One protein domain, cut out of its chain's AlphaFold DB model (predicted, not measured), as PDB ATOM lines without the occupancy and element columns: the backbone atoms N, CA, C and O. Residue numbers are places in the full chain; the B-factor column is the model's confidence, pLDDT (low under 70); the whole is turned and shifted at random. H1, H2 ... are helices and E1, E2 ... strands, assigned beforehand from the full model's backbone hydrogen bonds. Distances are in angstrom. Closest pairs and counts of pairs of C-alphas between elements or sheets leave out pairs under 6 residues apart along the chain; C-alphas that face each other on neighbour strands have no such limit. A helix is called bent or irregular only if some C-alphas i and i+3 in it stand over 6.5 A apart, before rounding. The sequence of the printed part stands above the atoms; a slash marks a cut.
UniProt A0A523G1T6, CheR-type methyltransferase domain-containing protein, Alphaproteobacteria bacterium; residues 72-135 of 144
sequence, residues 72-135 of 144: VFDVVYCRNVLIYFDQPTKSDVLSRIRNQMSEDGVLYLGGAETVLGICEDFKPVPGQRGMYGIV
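This is residues 72 to 135 of the 144 residues of the protein "CheR-type methyltransferase domain-containing protein" of Alphaproteobacteria bacterium (UniProt A0A523G1T6). The domain is a small twisted sheet of four strands with one helix, H1, along one of its faces, making two layers. The sheet runs E1, E2, E4, E3 from edge to edge, with E1 and E2 side by side and parallel, and E3 and E4 forming an antiparallel hairpin at the other edge; a long loop, residues 110 to 121, leads from E2 to that hairpin. The printed part has 64 residues with one named helix and four named strands, in the order E1, H1, E2, E3, E4, and its class is mixed, helices and strands, with a mixed sheet. It is compact, with a radius of gyration of the C-alphas of 10.6 A, and has a rounded outline of 28 by 25 by 18 A.

The longest strand is E2, residues 101 to 109, an inner strand that bends by 118 degrees at residue 104. On one side of it is the edge strand E1, residues 73 to 78, parallel to it at 19 degrees. The C-alphas of 73 and 101 face each other at 4.7 A, and the next pair to do so is 74 and 105, at 4.4 A. N 76 and O 106 are within hydrogen-bond range at 2.9 A, and N 108 and O 76 at 2.8 A. On the other side of E2 is E4, residues 131 to 134, antiparallel to it at 153 degrees; N 107 and O 132 are 2.9 A apart, and N 132 and O 107 are 2.8 A apart, both within hydrogen-bond range. E3, residues 122 to 124, is the other edge strand and forms a hairpin with E4, antiparallel at 140 degrees, with N 123 and O 133 within hydrogen-bond range at 2.9 A. E2 and E3 are only just apart, their closest C-alphas being 8.1 A from each other. The sheet is only just strongly twisted, with C-alphas up to 4.1 A off its best plane; from edge to edge the strands' lines turn by 70 degrees. H1, residues 87 to 99, is on the sheet at a height over the sheet of 9.9 A. It lies over E2 and runs along the strands, at 26 degrees to E2 on the local plane. H1 and E2 are near each other, with 5 pairs of C-alphas within 10 A. The closest C-alphas of E1 and H1 are those of Val 76 and Ile 97, 7.8 A apart; those of H1 and E4 are Arg 98 and Ile 134, also 7.8 A apart. E1, H1 and E2 form a strand-helix-strand unit, two parallel neighbour strands with a helix between them along the chain, and its crossover is right-handed. In H1 every O i to N i+4 pair is within hydrogen-bond range.

E2 measures 14.7 A from its first to its last C-alpha, and C-alpha 101 is at (228.223, 294.894, 243.327). E1 measures 12.5 A and begins with C-alpha 73 at (223.628, 294.099, 243.969). E4 measures 10.3 A and ends with C-alpha 134 at (235.097, 289.550, 244.633), while the three residues of E3 measure 6.9 A. H1 measures 18.7 A and is not bent.

The two C-alphas farthest apart are those of Pro 88 and Gly 127, 28.0 A. The printed part, residues 72 to 135, has no cut. The link from H1 to E2 is tight, those from E1 to H1 and from E3 to E4 are short, and the link from E2 to E3, with 12 residues, is long. The mean pLDDT of the printed part is 96.6, and no printed residue is under 70.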
ATOM      1  N   VAL A  72     223.046 298.783 243.186       97.19
ATOM      2  CA  VAL A  72     224.097 297.900 243.721       97.19
ATOM      3  C   VAL A  72     223.479 296.563 244.131       97.19
ATOM      4  O   VAL A  72     222.410 296.550 244.737       97.19
ATOM      5  N   PHE A  73     224.149 295.456 243.811       98.19
ATOM      6  CA  PHE A  73     223.628 294.099 243.969       98.19
ATOM      7  C   PHE A  73     224.517 293.220 244.851       98.19
ATOM      8  O   PHE A  73     225.737 293.195 244.691       98.19
ATOM      9  N   ASP A  74     223.885 292.416 245.706       98.06
ATOM     10  CA  ASP A  74     224.562 291.363 246.475       98.06
ATOM     11  C   ASP A  74     224.846 290.118 245.623       98.06
ATOM     12  O   ASP A  74     225.818 289.394 245.833       98.06
ATOM     13  N   VAL A  75     223.991 289.853 244.631       98.25
ATOM     14  CA  VAL A  75     224.126 288.705 243.730       98.25
ATOM     15  C   VAL A  75     223.832 289.134 242.303       98.25
ATOM     16  O   VAL A  75     222.779 289.706 242.024       98.25
ATOM     17  N   VAL A  76     224.734 288.797 241.382       98.56
ATOM     18  CA  VAL A  76     224.552 289.013 239.945       98.56
ATOM     19  C   VAL A  76     224.589 287.677 239.214       98.56
ATOM     20  O   VAL A  76     225.524 286.891 239.362       98.56
ATOM     21  N   TYR A  77     223.586 287.431 238.375       98.62
ATOM     22  CA  TYR A  77     223.579 286.322 237.424       98.62
ATOM     23  C   TYR A  77     223.846 286.865 236.019       98.62
ATOM     24  O   TYR A  77     223.030 287.600 235.473       98.62
ATOM     25  N   CYS A  78     224.965 286.471 235.413       98.25
ATOM     26  CA  CYS A  78     225.304 286.784 234.023       98.25
ATOM     27  C   CYS A  78     225.680 285.478 233.314       98.25
ATOM     28  O   CYS A  78     226.851 285.160 233.120       98.25
ATOM     29  N   ARG A  79     224.673 284.644 233.031       98.19
ATOM     30  CA  ARG A  79     224.871 283.268 232.556       98.19
ATOM     31  C   ARG A  79     224.504 283.137 231.087       98.19
ATOM     32  O   ARG A  79     223.402 283.501 230.702       98.19
ATOM     33  N   ASN A  80     225.389 282.515 230.318       97.31
ATOM     34  CA  ASN A  80     225.225 282.187 228.905       97.31
ATOM     35  C   ASN A  80     225.046 283.411 227.990       97.31
ATOM     36  O   ASN A  80     224.401 283.303 226.952       97.31
ATOM     37  N   VAL A  81     225.644 284.549 228.356       97.06
ATOM     38  CA  VAL A  81     225.578 285.809 227.591       97.06
ATOM     39  C   VAL A  81     226.967 286.283 227.175       97.06
ATOM     40  O   VAL A  81     227.164 286.724 226.046       97.06
ATOM     41  N   LEU A  82     227.973 286.132 228.039       97.31
ATOM     42  CA  LEU A  82     229.332 286.575 227.738       97.31
ATOM     43  C   LEU A  82     229.920 285.815 226.549       97.31
ATOM     44  O   LEU A  82     230.766 286.354 225.847       97.31
ATOM     45  N   ILE A  83     229.461 284.592 226.270       96.81
ATOM     46  CA  ILE A  83     229.897 283.793 225.112       96.81
ATOM     47  C   ILE A  83     229.711 284.490 223.753       96.81
ATOM     48  O   ILE A  83     230.399 284.118 222.807       96.81
ATOM     49  N   TYR A  84     228.840 285.501 223.660       96.19
ATOM     50  CA  TYR A  84     228.603 286.274 222.436       96.19
ATOM     51  C   TYR A  84     229.583 287.440 222.234       96.19
ATOM     52  O   TYR A  84     229.582 288.060 221.174       96.19
ATOM     53  N   PHE A  85     230.420 287.740 223.228       97.44
ATOM     54  CA  PHE A  85     231.344 288.871 223.206       97.44
ATOM     55  C   PHE A  85     232.794 288.442 222.948       97.44
ATOM     56  O   PHE A  85     233.227 287.338 223.310       97.44
ATOM     57  N   ASP A  86     233.571 289.343 222.349       97.44
ATOM     58  CA  ASP A  86     235.023 289.201 222.273       97.44
ATOM     59  C   ASP A  86     235.680 289.416 223.651       97.44
ATOM     60  O   ASP A  86     235.033 289.771 224.638       97.44
ATOM     61  N   GLN A  87     236.975 289.124 223.756       96.69
ATOM     62  CA  GLN A  87     237.671 289.164 225.043       96.69
ATOM     63  C   GLN A  87     237.748 290.572 225.668       96.69
ATOM     64  O   GLN A  87     237.462 290.672 226.865       96.69
ATOM     65  N   PRO A  88     238.056 291.651 224.916       97.75
ATOM     66  CA  PRO A  88     237.997 293.012 225.452       97.75
ATOM     67  C   PRO A  88     236.608 293.378 225.984       97.75
ATOM     68  O   PRO A  88     236.493 293.878 227.101       97.75
ATOM     69  N   THR A  89     235.547 293.052 225.240       98.12
ATOM     70  CA  THR A  89     234.168 293.354 225.648       98.12
ATOM     71  C   THR A  89     233.761 292.561 226.888       98.12
ATOM     72  O   THR A  89     233.128 293.109 227.786       98.12
ATOM     73  N   LYS A  90     234.160 291.285 226.998       98.25
ATOM     74  CA  LYS A  90     233.938 290.489 228.219       98.25
ATOM     75  C   LYS A  90     234.577 291.140 229.443       98.25
ATOM     76  O   LYS A  90     233.938 291.203 230.489       98.25
ATOM     77  N   SER A  91     235.825 291.590 229.310       97.88
ATOM     78  CA  SER A  91     236.568 292.239 230.394       97.88
ATOM     79  C   SER A  91     235.859 293.509 230.869       97.88
ATOM     80  O   SER A  91     235.590 293.658 232.061       97.88
ATOM     81  N   ASP A  92     235.459 294.365 229.928       97.88
ATOM     82  CA  ASP A  92     234.743 295.607 230.222       97.88
ATOM     83  C   ASP A  92     233.368 295.359 230.874       97.88
ATOM     84  O   ASP A  92     233.048 295.958 231.901       97.88
ATOM     85  N   VAL A  93     232.576 294.416 230.346       98.25
ATOM     86  CA  VAL A  93     231.280 294.041 230.940       98.25
ATOM     87  C   VAL A  93     231.458 293.517 232.369       98.25
ATOM     88  O   VAL A  93     230.715 293.925 233.260       98.25
ATOM     89  N   LEU A  94     232.442 292.647 232.614       98.25
ATOM     90  CA  LEU A  94     232.719 292.114 233.953       98.25
ATOM     91  C   LEU A  94     233.146 293.217 234.930       98.25
ATOM     92  O   LEU A  94     232.643 293.252 236.051       98.25
ATOM     93  N   SER A  95     234.001 294.148 234.504       97.19
ATOM     94  CA  SER A  95     234.413 295.278 235.346       97.19
ATOM     95  C   SER A  95     233.236 296.209 235.673       97.19
ATOM     96  O   SER A  95     233.049 296.624 236.819       97.19
ATOM     97  N   ARG A  96     232.350 296.478 234.703       97.75
ATOM     98  CA  ARG A  96     231.118 297.246 234.952       97.75
ATOM     99  C   ARG A  96     230.161 296.525 235.901       97.75
ATOM    100  O   ARG A  96     229.595 297.179 236.774       97.75
ATOM    101  N   ILE A  97     230.040 295.199 235.797       98.19
ATOM    102  CA  ILE A  97     229.293 294.386 236.767       98.19
ATOM    103  C   ILE A  97     229.903 294.531 238.165       98.19
ATOM    104  O   ILE A  97     229.167 294.816 239.106       98.19
ATOM    105  N   ARG A  98     231.232 294.415 238.309       97.44
ATOM    106  CA  ARG A  98     231.923 294.574 239.600       97.44
ATOM    107  C   ARG A  98     231.587 295.901 240.281       97.44
ATOM    108  O   ARG A  98     231.396 295.916 241.497       97.44
ATOM    109  N   ASN A  99     231.511 296.990 239.518       96.75
ATOM    110  CA  ASN A  99     231.204 298.325 240.045       96.75
ATOM    111  C   ASN A  99     229.770 298.454 240.581       96.75
ATOM    112  O   ASN A  99     229.512 299.304 241.429       96.75
ATOM    113  N   GLN A 100     228.854 297.596 240.130       97.50
ATOM    114  CA  GLN A 100     227.475 297.536 240.613       97.50
ATOM    115  C   GLN A 100     227.264 296.442 241.667       97.50
ATOM    116  O   GLN A 100     226.131 296.035 241.900       97.50
ATOM    117  N   MET A 101     228.323 295.941 242.307       98.00
ATOM    118  CA  MET A 101     228.223 294.894 243.327       98.00
ATOM    119  C   MET A 101     228.709 295.371 244.694       98.00
ATOM    120  O   MET A 101     229.662 296.150 244.786       98.00
ATOM    121  N   SER A 102     228.066 294.876 245.756       96.81
ATOM    122  CA  SER A 102     228.565 295.019 247.126       96.81
ATOM    123  C   SER A 102     229.918 294.316 247.287       96.81
ATOM    124  O   SER A 102     230.270 293.438 246.504       96.81
ATOM    125  N   GLU A 103     230.712 294.705 248.288       94.62
ATOM    126  CA  GLU A 103     232.073 294.170 248.482       94.62
ATOM    127  C   GLU A 103     232.111 292.660 248.767       94.62
ATOM    128  O   GLU A 103     233.086 291.985 248.432       94.62
ATOM    129  N   ASP A 104     231.055 292.121 249.376       95.38
ATOM    130  CA  ASP A 104     230.846 290.698 249.650       95.38
ATOM    131  C   ASP A 104     229.945 290.008 248.609       95.38
ATOM    132  O   ASP A 104     229.556 288.850 248.785       95.38
ATOM    133  N   GLY A 105     229.656 290.699 247.504       97.12
ATOM    134  CA  GLY A 105     228.785 290.219 246.447       97.12
ATOM    135  C   GLY A 105     229.340 289.029 245.660       97.12
ATOM    136  O   GLY A 105     230.548 288.763 245.601       97.12
ATOM    137  N   VAL A 106     228.428 288.307 245.007       98.12
ATOM    138  CA  VAL A 106     228.736 287.084 244.253       98.12
ATOM    139  C   VAL A 106     228.231 287.163 242.816       98.12
ATOM    140  O   VAL A 106     227.079 287.508 242.556       98.12
ATOM    141  N   LEU A 107     229.093 286.775 241.876       98.62
ATOM    142  CA  LEU A 107     228.774 286.647 240.459       98.62
ATOM    143  C   LEU A 107     228.591 285.172 240.084       98.62
ATOM    144  O   LEU A 107     229.454 284.337 240.352       98.62
ATOM    145  N   TYR A 108     227.495 284.862 239.397       98.56
ATOM    146  CA  TYR A 108     227.247 283.555 238.796       98.56
ATOM    147  C   TYR A 108     227.348 283.617 237.273       98.56
ATOM    148  O   TYR A 108     226.582 284.334 236.624       98.56
ATOM    149  N   LEU A 109     228.232 282.795 236.700       98.38
ATOM    150  CA  LEU A 109     228.381 282.609 235.253       98.38
ATOM    151  C   LEU A 109     227.872 281.231 234.791       98.38
ATOM    152  O   LEU A 109     227.609 280.312 235.576       98.38
ATOM    153  N   GLY A 110     227.669 281.090 233.486       96.81
ATOM    154  CA  GLY A 110     227.305 279.845 232.824       96.81
ATOM    155  C   GLY A 110     228.465 278.849 232.769       96.81
ATOM    156  O   GLY A 110     229.629 279.173 232.984       96.81
ATOM    157  N   GLY A 111     228.153 277.587 232.461       93.81
ATOM    158  CA  GLY A 111     229.126 276.487 232.540       93.81
ATOM    159  C   GLY A 111     230.292 276.548 231.544       93.81
ATOM    160  O   GLY A 111     231.261 275.814 231.738       93.81
ATOM    161  N   ALA A 112     230.185 277.387 230.508       92.69
ATOM    162  CA  ALA A 112     231.200 277.628 229.479       92.69
ATOM    163  C   ALA A 112     231.873 279.011 229.612       92.69
ATOM    164  O   ALA A 112     232.629 279.417 228.734       92.69
ATOM    165  N   GLU A 113     231.584 279.748 230.685       95.88
ATOM    166  CA  GLU A 113     232.072 281.107 230.920       95.88
ATOM    167  C   GLU A 113     233.045 281.127 232.105       95.88
ATOM    168  O   GLU A 113     232.919 280.354 233.060       95.88
ATOM    169  N   THR A 114     234.035 282.016 232.041       95.25
ATOM    170  CA  THR A 114     235.084 282.157 233.056       95.25
ATOM    171  C   THR A 114     235.512 283.613 233.180       95.25
ATOM    172  O   THR A 114     235.342 284.388 232.242       95.25
ATOM    173  N   VAL A 115     236.082 283.968 234.331       95.25
ATOM    174  CA  VAL A 115     236.765 285.256 234.551       95.25
ATOM    175  C   VAL A 115     238.283 285.142 234.350       95.25
ATOM    176  O   VAL A 115     238.962 286.143 234.148       95.25
ATOM    177  N   LEU A 116     238.826 283.917 234.375       93.31
ATOM    178  CA  LEU A 116     240.269 283.671 234.323       93.31
ATOM    179  C   LEU A 116     240.862 284.144 232.991       93.31
ATOM    180  O   LEU A 116     240.397 283.745 231.925       93.31
ATOM    181  N   GLY A 117     241.900 284.981 233.067       93.44
ATOM    182  CA  GLY A 117     242.531 285.594 231.892       93.44
ATOM    183  C   GLY A 117     241.663 286.648 231.192       93.44
ATOM    184  O   GLY A 117     241.964 287.029 230.064       93.44
ATOM    185  N   ILE A 118     240.569 287.086 231.823       95.56
ATOM    186  CA  ILE A 118     239.623 288.064 231.267       95.56
ATOM    187  C   ILE A 118     239.443 289.247 232.224       95.56
ATOM    188  O   ILE A 118     239.445 290.392 231.779       95.56
ATOM    189  N   CYS A 119     239.283 288.988 233.522       94.12
ATOM    190  CA  CYS A 119     239.034 290.001 234.543       94.12
ATOM    191  C   CYS A 119     239.666 289.566 235.875       94.12
ATOM    192  O   CYS A 119     239.550 288.401 236.260       94.12
ATOM    193  N   GLU A 120     240.326 290.495 236.568       94.94
ATOM    194  CA  GLU A 120     241.013 290.240 237.848       94.94
ATOM    195  C   GLU A 120     240.164 290.608 239.076       94.94
ATOM    196  O   GLU A 120     240.528 290.269 240.199       94.94
ATOM    197  N   ASP A 121     238.999 291.233 238.876       96.06
ATOM    198  CA  ASP A 121     238.106 291.664 239.961       96.06
ATOM    199  C   ASP A 121     237.415 290.493 240.678       96.06
ATOM    200  O   ASP A 121     236.877 290.645 241.781       96.06
ATOM    201  N   PHE A 122     237.426 289.312 240.058       97.50
ATOM    202  CA  PHE A 122     236.710 288.125 240.507       97.50
ATOM    203  C   PHE A 122     237.628 286.910 240.621       97.50
ATOM    204  O   PHE A 122     238.522 286.688 239.806       97.50
ATOM    205  N   LYS A 123     237.337 286.047 241.597       96.31
ATOM    206  CA  LYS A 123     237.999 284.751 241.784       96.31
ATOM    207  C   LYS A 123     236.973 283.624 241.916       96.31
ATOM    208  O   LYS A 123     235.938 283.827 242.553       96.31
ATOM    209  N   PRO A 124     237.238 282.426 241.365       96.12
ATOM    210  CA  PRO A 124     236.367 281.273 241.568       96.12
ATOM    211  C   PRO A 124     236.202 280.951 243.057       96.12
ATOM    212  O   PRO A 124     237.178 280.966 243.810       96.12
ATOM    213  N   VAL A 125     234.983 280.611 243.473       95.62
ATOM    214  CA  VAL A 125     234.720 280.104 244.824       95.62
ATOM    215  C   VAL A 125     234.989 278.591 244.849       95.62
ATOM    216  O   VAL A 125     234.356 277.846 244.093       95.62
ATOM    217  N   PRO A 126     235.916 278.093 245.691       93.19
ATOM    218  CA  PRO A 126     236.236 276.669 245.752       93.19
ATOM    219  C   PRO A 126     235.005 275.797 246.020       93.19
ATOM    220  O   PRO A 126     234.185 276.100 246.884       93.19
ATOM    221  N   GLY A 127     234.874 274.703 245.269       93.50
ATOM    222  CA  GLY A 127     233.751 273.766 245.394       93.50
ATOM    223  C   GLY A 127     232.416 274.259 244.817       93.50
ATOM    224  O   GLY A 127     231.479 273.471 244.744       93.50
ATOM    225  N   GLN A 128     232.327 275.511 244.355       94.25
ATOM    226  CA  GLN A 128     231.099 276.109 243.825       94.25
ATOM    227  C   GLN A 128     231.276 276.463 242.345       94.25
ATOM    228  O   GLN A 128     231.742 277.541 241.975       94.25
ATOM    229  N   ARG A 129     230.923 275.528 241.456       92.38
ATOM    230  CA  ARG A 129     231.118 275.712 240.011       92.38
ATOM    231  C   ARG A 129     230.286 276.887 239.489       92.38
ATOM    232  O   ARG A 129     229.072 276.916 239.659       92.38
ATOM    233  N   GLY A 130     230.944 277.798 238.773       94.75
ATOM    234  CA  GLY A 130     230.302 278.963 238.162       94.75
ATOM    235  C   GLY A 130     230.020 280.105 239.138       94.75
ATOM    236  O   GLY A 130     229.465 281.107 238.707       94.75
ATOM    237  N   MET A 131     230.406 279.970 240.410       97.81
ATOM    238  CA  MET A 131     230.314 281.016 241.425       97.81
ATOM    239  C   MET A 131     231.665 281.719 241.569       97.81
ATOM    240  O   MET A 131     232.702 281.068 241.722       97.81
ATOM    241  N   TYR A 132     231.643 283.046 241.551       98.12
ATOM    242  CA  TYR A 132     232.824 283.889 241.655       98.12
ATOM    243  C   TYR A 132     232.615 284.935 242.744       98.12
ATOM    244  O   TYR A 132     231.606 285.637 242.758       98.12
ATOM    245  N   GLY A 133     233.570 285.017 243.664       97.38
ATOM    246  CA  GLY A 133     233.607 286.048 244.694       97.38
ATOM    247  C   GLY A 133     234.493 287.206 244.261       97.38
ATOM    248  O   GLY A 133     235.375 287.044 243.414       97.38
ATOM    249  N   ILE A 134     234.285 288.361 244.873       96.69
ATOM    250  CA  ILE A 134     235.097 289.550 244.633       96.69
ATOM    251  C   ILE A 134     236.505 289.383 245.225       96.69
ATOM    252  O   ILE A 134     236.706 288.818 246.309       96.69
ATOM    253  N   VAL A 135     237.510 289.870 244.500       92.88
ATOM    254  CA  VAL A 135     238.877 289.996 245.009       92.88
ATOM    255  C   VAL A 135     238.947 291.237 245.898       92.88
ATOM    256  O   VAL A 135     238.847 292.369 245.438       92.88
TER     257      VAL A 135